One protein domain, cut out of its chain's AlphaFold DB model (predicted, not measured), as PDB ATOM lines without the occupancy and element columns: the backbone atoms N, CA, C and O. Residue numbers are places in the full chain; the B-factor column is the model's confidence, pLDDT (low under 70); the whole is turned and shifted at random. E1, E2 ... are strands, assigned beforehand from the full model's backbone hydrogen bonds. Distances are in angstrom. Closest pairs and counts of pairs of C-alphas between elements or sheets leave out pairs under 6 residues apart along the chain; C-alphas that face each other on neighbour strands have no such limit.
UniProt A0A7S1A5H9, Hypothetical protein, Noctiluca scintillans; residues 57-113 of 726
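This is residues 57 to 113 of the 726 residues of the protein "Hypothetical protein" of Noctiluca scintillans (UniProt A0A7S1A5H9). A single strongly twisted sheet of four antiparallel strands, E1 to E4, is made of a long hairpin, E1 and E2, followed by a shorter hairpin, E3 and E4, turned well away from it by the twist. Before the sheet, residues 57 to 75 form a long loop that swings over one face of E1 and E2, while the opposite face of these two strands is bare. The printed part has 57 residues, with no named helix and four named strands that follow each other along the chain in the order they take across the sheet, E1, E2, E3, E4. The class is all strand, though under half of the residues, 25 of the 57, are in named elements. The whole is compact, with a radius of gyration of the C-alphas of 11.1 A, and elongated, with spans of 35 by 21 by 18 A.

After residues 57 to 75, which hold no named element, edge strand E1, residues 76 to 82, forms a hairpin with inner strand E2, residues 88 to 95. They are antiparallel at 152 degrees; N 79 and O 92, 2.9 A apart, and N 94 and O 77, 2.8 A apart, are within hydrogen-bond range. E2 bends by 52 degrees at residue 92. E2 forms the next hairpin with inner strand E3, residues 101 to 105, antiparallel at 136 degrees, with N 93 and O 102 at 2.8 A. E3 in turn forms a hairpin with edge strand E4, residues 108 to 112, antiparallel at 141 degrees, with N 103 and O 110 at 2.9 A. The four strands form a meander, each strand the antiparallel neighbour of the one before. E1 and E4 are apart. From edge to edge the strands' lines turn by 82 degrees.

E1 begins at C-alpha 76, (185.411, 130.878, 184.974), and is 19.6 A long from first to last C-alpha. E2, the longest strand with 8 residues, measures 20.0 A and ends at C-alpha 95, (186.894, 129.037, 189.260). E3 and E4 each measure 12.9 A, and E4 ends at C-alpha 112, (183.071, 118.752, 193.418).

The two C-alphas farthest apart are those of Asp 70 and Asn 85, at 35.2 A. The C-alphas of Lys 57 and Thr 113, the first and last printed, are 19.0 A apart. The printed part has no cut, and the links E1 to E2, E2 to E3 and E3 to E4 are tight. The mean pLDDT of the printed part is 85.0, and residues 69, 70 and 73 are under 70.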
ATOM      1  N   LYS A  57     188.328 125.692 178.615       91.56
ATOM      2  CA  LYS A  57     188.088 126.852 177.741       91.56
ATOM      3  C   LYS A  57     187.385 127.972 178.494       91.56
ATOM      4  O   LYS A  57     186.720 127.742 179.500       91.56
ATOM      5  N   LYS A  58     187.486 129.199 177.983       89.56
ATOM      6  CA  LYS A  58     186.653 130.306 178.471       89.56
ATOM      7  C   LYS A  58     185.188 130.064 178.079       89.56
ATOM      8  O   LYS A  58     184.946 129.637 176.948       89.56
ATOM      9  N   PRO A  59     184.219 130.341 178.964       87.94
ATOM     10  CA  PRO A  59     182.810 130.178 178.644       87.94
ATOM     11  C   PRO A  59     182.372 131.155 177.552       87.94
ATOM     12  O   PRO A  59     182.748 132.327 177.564       87.94
ATOM     13  N   GLY A  60     181.558 130.672 176.613       82.81
ATOM     14  CA  GLY A  60     180.869 131.534 175.653       82.81
ATOM     15  C   GLY A  60     179.722 132.314 176.305       82.81
ATOM     16  O   GLY A  60     179.220 131.936 177.361       82.81
ATOM     17  N   ASN A  61     179.244 133.367 175.636       79.06
ATOM     18  CA  ASN A  61     178.242 134.301 176.178       79.06
ATOM     19  C   ASN A  61     176.892 133.661 176.559       79.06
ATOM     20  O   ASN A  61     176.141 134.235 177.339       79.06
ATOM     21  N   LEU A  62     176.565 132.492 175.999       79.44
ATOM     22  CA  LEU A  62     175.299 131.784 176.235       79.44
ATOM     23  C   LEU A  62     175.393 130.716 177.339       79.44
ATOM     24  O   LEU A  62     174.392 130.076 177.663       79.44
ATOM     25  N   VAL A  63     176.583 130.488 177.903       82.75
ATOM     26  CA  VAL A  63     176.794 129.485 178.950       82.75
ATOM     27  C   VAL A  63     176.313 130.046 180.285       82.75
ATOM     28  O   VAL A  63     176.778 131.090 180.737       82.75
ATOM     29  N   LYS A  64     175.392 129.338 180.944       84.88
ATOM     30  CA  LYS A  64     175.033 129.643 182.332       84.88
ATOM     31  C   LYS A  64     176.211 129.256 183.228       84.88
ATOM     32  O   LYS A  64     176.744 128.160 183.092       84.88
ATOM     33  N   LEU A  65     176.614 130.165 184.112       86.94
ATOM     34  CA  LEU A  65     177.725 129.979 185.050       86.94
ATOM     35  C   LEU A  65     177.207 129.921 186.493       86.94
ATOM     36  O   LEU A  65     176.132 130.472 186.762       86.94
ATOM     37  N   PRO A  66     177.952 129.303 187.430       84.31
ATOM     38  CA  PRO A  66     177.632 129.381 188.850       84.31
ATOM     39  C   PRO A  66     177.605 130.839 189.334       84.31
ATOM     40  O   PRO A  66     178.552 131.598 189.119       84.31
ATOM     41  N   GLN A  67     176.512 131.238 189.988       81.31
ATOM     42  CA  GLN A  67     176.356 132.582 190.548       81.31
ATOM     43  C   GLN A  67     176.910 132.618 191.975       81.31
ATOM     44  O   GLN A  67     176.192 132.378 192.942       81.31
ATOM     45  N   LEU A  68     178.203 132.903 192.097       77.38
ATOM     46  CA  LEU A  68     178.866 133.141 193.378       77.38
ATOM     47  C   LEU A  68     179.054 134.650 193.575       77.38
ATOM     48  O   LEU A  68     179.407 135.358 192.627       77.38
ATOM     49  N   LYS A  69     178.821 135.146 194.798       68.94
ATOM     50  CA  LYS A  69     179.099 136.549 195.145       68.94
ATOM     51  C   LYS A  69     180.572 136.857 194.846       68.94
ATOM     52  O   LYS A  69     181.436 136.024 195.093       68.94
ATOM     53  N   ASP A  70     180.833 138.017 194.249       68.75
ATOM     54  CA  ASP A  70     182.175 138.527 193.915       68.75
ATOM     55  C   ASP A  70     182.969 137.768 192.825       68.75
ATOM     56  O   ASP A  70     184.143 138.070 192.569       68.75
ATOM     57  N   HIS A  71     182.328 136.847 192.092       70.75
ATOM     58  CA  HIS A  71     182.926 136.169 190.937       70.75
ATOM     59  C   HIS A  71     182.550 136.827 189.604       70.75
ATOM     60  O   HIS A  71     181.438 136.685 189.100       70.75
ATOM     61  N   ALA A  72     183.519 137.493 188.968       74.38
ATOM     62  CA  ALA A  72     183.358 137.994 187.604       74.38
ATOM     63  C   ALA A  72     183.212 136.834 186.597       74.38
ATOM     64  O   ALA A  72     183.877 135.803 186.728       74.38
ATOM     65  N   THR A  73     182.427 137.017 185.534       68.31
ATOM     66  CA  THR A  73     182.247 136.030 184.445       68.31
ATOM     67  C   THR A  73     183.570 135.583 183.811       68.31
ATOM     68  O   THR A  73     183.727 134.415 183.471       68.31
ATOM     69  N   GLY A  74     184.564 136.476 183.736       73.19
ATOM     70  CA  GLY A  74     185.913 136.167 183.244       73.19
ATOM     71  C   GLY A  74     186.782 135.307 184.172       73.19
ATOM     72  O   GLY A  74     187.900 134.972 183.790       73.19
ATOM     73  N   SER A  75     186.303 134.960 185.373       83.56
ATOM     74  CA  SER A  75     187.017 134.094 186.326       83.56
ATOM     75  C   SER A  75     186.697 132.604 186.177       83.56
ATOM     76  O   SER A  75     187.235 131.788 186.927       83.56
ATOM     77  N   TRP A  76     185.860 132.245 185.205       89.12
ATOM     78  CA  TRP A  76     185.411 130.878 184.974       89.12
ATOM     79  C   TRP A  76     186.114 130.244 183.777       89.12
ATOM     80  O   TRP A  76     186.280 130.871 182.729       89.12
ATOM     81  N   LEU A  77     186.468 128.973 183.928       91.75
ATOM     82  CA  LEU A  77     186.794 128.065 182.837       91.75
ATOM     83  C   LEU A  77     185.763 126.939 182.814       91.75
ATOM     84  O   LEU A  77     185.210 126.573 183.849       91.75
ATOM     85  N   ILE A  78     185.500 126.400 181.630       92.25
ATOM     86  CA  ILE A  78     184.579 125.287 181.430       92.25
ATOM     87  C   ILE A  78     185.273 124.138 180.716       92.25
ATOM     88  O   ILE A  78     186.111 124.350 179.837       92.25
ATOM     89  N   HIS A  79     184.881 122.927 181.080       90.25
ATOM     90  CA  HIS A  79     185.171 121.726 180.321       90.25
ATOM     91  C   HIS A  79     183.869 121.255 179.673       90.25
ATOM     92  O   HIS A  79     182.831 121.139 180.337       90.25
ATOM     93  N   GLU A  80     183.910 121.031 178.365       89.12
ATOM     94  CA  GLU A  80     182.742 120.648 177.580       89.12
ATOM     95  C   GLU A  80     182.726 119.143 177.340       89.12
ATOM     96  O   GLU A  80     183.751 118.546 177.033       89.12
ATOM     97  N   ARG A  81     181.542 118.538 177.395       86.31
ATOM     98  CA  ARG A  81     181.332 117.133 177.045       86.31
ATOM     99  C   ARG A  81     180.347 117.028 175.892       86.31
ATOM    100  O   ARG A  81     179.416 117.831 175.805       86.31
ATOM    101  N   GLN A  82     180.517 116.026 175.034       85.25
ATOM    102  CA  GLN A  82     179.495 115.691 174.047       85.25
ATOM    103  C   GLN A  82     178.214 115.217 174.744       85.25
ATOM    104  O   GLN A  82     178.241 114.395 175.661       85.25
ATOM    105  N   ASP A  83     177.082 115.765 174.317       81.75
ATOM    106  CA  ASP A  83     175.763 115.246 174.647       81.75
ATOM    107  C   ASP A  83     175.411 114.044 173.741       81.75
ATOM    108  O   ASP A  83     176.135 113.765 172.782       81.75
ATOM    109  N   PRO A  84     174.295 113.330 173.986       77.19
ATOM    110  CA  PRO A  84     173.896 112.195 173.146       77.19
ATOM    111  C   PRO A  84     173.718 112.531 171.652       77.19
ATOM    112  O   PRO A  84     173.824 111.651 170.799       77.19
ATOM    113  N   ASN A  85     173.494 113.804 171.308       82.94
ATOM    114  CA  ASN A  85     173.396 114.253 169.918       82.94
ATOM    115  C   ASN A  85     174.779 114.518 169.294       82.94
ATOM    116  O   ASN A  85     174.892 114.657 168.075       82.94
ATOM    117  N   GLY A  86     175.847 114.517 170.094       79.62
ATOM    118  CA  GLY A  86     177.220 114.828 169.693       79.62
ATOM    119  C   GLY A  86     177.547 116.316 169.773       79.62
ATOM    120  O   GLY A  86     178.584 116.739 169.267       79.62
ATOM    121  N   LYS A  87     176.675 117.132 170.381       86.56
ATOM    122  CA  LYS A  87     176.934 118.559 170.593       86.56
ATOM    123  C   LYS A  87     177.693 118.745 171.897       86.56
ATOM    124  O   LYS A  87     177.300 118.204 172.926       86.56
ATOM    125  N   TYR A  88     178.749 119.547 171.864       86.69
ATOM    126  CA  TYR A  88     179.483 119.905 173.069       86.69
ATOM    127  C   TYR A  88     178.648 120.840 173.947       86.69
ATOM    128  O   TYR A  88     178.071 121.818 173.466       86.69
ATOM    129  N   LYS A  89     178.562 120.515 175.237       88.00
ATOM    130  CA  LYS A  89     177.906 121.324 176.266       88.00
ATOM    131  C   LYS A  89     178.831 121.475 177.460       88.00
ATOM    132  O   LYS A  89     179.529 120.526 177.816       88.00
ATOM    133  N   ALA A  90     178.803 122.650 178.088       89.00
ATOM    134  CA  ALA A  90     179.493 122.878 179.352       89.00
ATOM    135  C   ALA A  90     179.054 121.819 180.373       89.00
ATOM    136  O   ALA A  90     177.860 121.572 180.545       89.00
ATOM    137  N   TRP A  91     180.028 121.167 180.997       88.88
ATOM    138  CA  TRP A  91     179.794 120.052 181.907       88.88
ATOM    139  C   TRP A  91     180.426 120.306 183.272       88.88
ATOM    140  O   TRP A  91     179.736 120.204 184.291       88.88
ATOM    141  N   LEU A  92     181.707 120.677 183.277       91.81
ATOM    142  CA  LEU A  92     182.442 121.061 184.480       91.81
ATOM    143  C   LEU A  92     182.809 122.540 184.407       91.81
ATOM    144  O   LEU A  92     183.059 123.078 183.328       91.81
ATOM    145  N   PHE A  93     182.868 123.174 185.569       92.88
ATOM    146  CA  PHE A  93     183.168 124.588 185.735       92.88
ATOM    147  C   PHE A  93     184.283 124.720 186.763       92.88
ATOM    148  O   PHE A  93     184.238 124.094 187.816       92.88
ATOM    149  N   PHE A  94     185.277 125.542 186.469       93.12
ATOM    150  CA  PHE A  94     186.404 125.799 187.350       93.12
ATOM    151  C   PHE A  94     186.519 127.290 187.612       93.12
ATOM    152  O   PHE A  94     186.490 128.100 186.679       93.12
ATOM    153  N   SER A  95     186.663 127.654 188.883       91.50
ATOM    154  CA  SER A  95     186.894 129.037 189.260       91.50
ATOM    155  C   SER A  95     188.383 129.331 189.409       91.50
ATOM    156  O   SER A  95     189.025 128.886 190.352       91.50
ATOM    157  N   THR A  96     188.919 130.177 188.534       89.19
ATOM    158  CA  THR A  96     190.320 130.637 188.600       89.19
ATOM    159  C   THR A  96     190.611 131.536 189.807       89.19
ATOM    160  O   THR A  96     191.777 131.784 190.105       89.19
ATOM    161  N   THR A  97     189.574 132.020 190.504       86.50
ATOM    162  CA  THR A  97     189.708 132.857 191.710       86.50
ATOM    163  C   THR A  97     189.819 132.024 192.984       86.50
ATOM    164  O   THR A  97     190.580 132.392 193.871       86.50
ATOM    165  N   THR A  98     189.057 130.930 193.094       87.25
ATOM    166  CA  THR A  98     189.009 130.097 194.314       87.25
ATOM    167  C   THR A  98     189.689 128.741 194.156       87.25
ATOM    168  O   THR A  98     189.937 128.080 195.155       87.25
ATOM    169  N   GLY A  99     189.970 128.305 192.926       87.75
ATOM    170  CA  GLY A  99     190.515 126.976 192.641       87.75
ATOM    171  C   GLY A  99     189.495 125.838 192.775       87.75
ATOM    172  O   GLY A  99     189.878 124.673 192.749       87.75
ATOM    173  N   ILE A 100     188.203 126.153 192.924       90.88
ATOM    174  CA  ILE A 100     187.140 125.172 193.180       90.88
ATOM    175  C   ILE A 100     186.479 124.716 191.872       90.88
ATOM    176  O   ILE A 100     186.237 125.523 190.965       90.88
ATOM    177  N   TYR A 101     186.141 123.427 191.810       92.75
ATOM    178  CA  TYR A 101     185.417 122.796 190.710       92.75
ATOM    179  C   TYR A 101     183.930 122.654 191.027       92.75
ATOM    180  O   TYR A 101     183.539 122.368 192.158       92.75
ATOM    181  N   TYR A 102     183.104 122.798 189.997       92.06
ATOM    182  CA  TYR A 102     181.661 122.627 190.068       92.06
ATOM    183  C   TYR A 102     181.165 121.772 188.906       92.06
ATOM    184  O   TYR A 102     181.676 121.854 187.785       92.06
ATOM    185  N   LYS A 103     180.113 121.000 189.160       90.31
ATOM    186  CA  LYS A 103     179.364 120.243 188.156       90.31
ATOM    187  C   LYS A 103     177.930 120.753 188.118       90.31
ATOM    188  O   LYS A 103     177.350 121.080 189.152       90.31
ATOM    189  N   GLN A 104     177.343 120.819 186.928       85.81
ATOM    190  CA  GLN A 104     175.926 121.147 186.809       85.81
ATOM    191  C   GLN A 104     175.064 119.979 187.318       85.81
ATOM    192  O   GLN A 104     175.230 118.843 186.864       85.81
ATOM    193  N   ASN A 105     174.124 120.272 188.219       82.38
ATOM    194  CA  ASN A 105     173.151 119.315 188.746       82.38
ATOM    195  C   ASN A 105     171.737 119.916 188.625       82.38
ATOM    196  O   ASN A 105     171.352 120.821 189.366       82.38
ATOM    197  N   GLY A 106     170.987 119.475 187.609       79.62
ATOM    198  CA  GLY A 106     169.696 120.070 187.253       79.62
ATOM    199  C   GLY A 106     169.818 121.549 186.856       79.62
ATOM    200  O   GLY A 106     170.538 121.902 185.917       79.62
ATOM    201  N   SER A 107     169.089 122.421 187.558       76.69
ATOM    202  CA  SER A 107     169.167 123.881 187.393       76.69
ATOM    203  C   SER A 107     170.280 124.539 188.219       76.69
ATOM    204  O   SER A 107     170.556 125.721 188.006       76.69
ATOM    205  N   GLY A 108     170.903 123.798 189.141       85.19
ATOM    206  CA  GLY A 108     171.923 124.287 190.061       85.19
ATOM    207  C   GLY A 108     173.337 123.805 189.734       85.19
ATOM    208  O   GLY A 108     173.588 123.141 188.722       85.19
ATOM    209  N   TYR A 109     174.261 124.144 190.630       89.06
ATOM    210  CA  TYR A 109     175.657 123.723 190.581       89.06
ATOM    211  C   TYR A 109     176.048 123.124 191.919       89.06
ATOM    212  O   TYR A 109     175.695 123.655 192.970       89.06
ATOM    213  N   GLU A 110     176.804 122.042 191.857       90.62
ATOM    214  CA  GLU A 110     177.310 121.331 193.017       90.62
ATOM    215  C   GLU A 110     178.833 121.410 193.010       90.62
ATOM    216  O   GLU A 110     179.463 121.206 191.966       90.62
ATOM    217  N   GLN A 111     179.419 121.758 194.155       91.50
ATOM    218  CA  GLN A 111     180.866 121.734 194.323       91.50
ATOM    219  C   GLN A 111     181.355 120.288 194.245       91.50
ATOM    220  O   GLN A 111     180.756 119.389 194.825       91.50
ATOM    221  N   MET A 112     182.462 120.069 193.546       90.31
ATOM    222  CA  MET A 112     183.071 118.752 193.418       90.31
ATOM    223  C   MET A 112     184.560 118.796 193.748       90.31
ATOM    224  O   MET A 112     185.198 119.851 193.726       90.31
ATOM    225  N   THR A 113     185.116 117.626 194.042       89.38
ATOM    226  CA  THR A 113     186.557 117.445 194.200       89.38
ATOM    227  C   THR A 113     187.283 117.620 192.867       89.38
ATOM    228  O   THR A 113     186.673 117.612 191.794       89.38
TER     229      THR A 113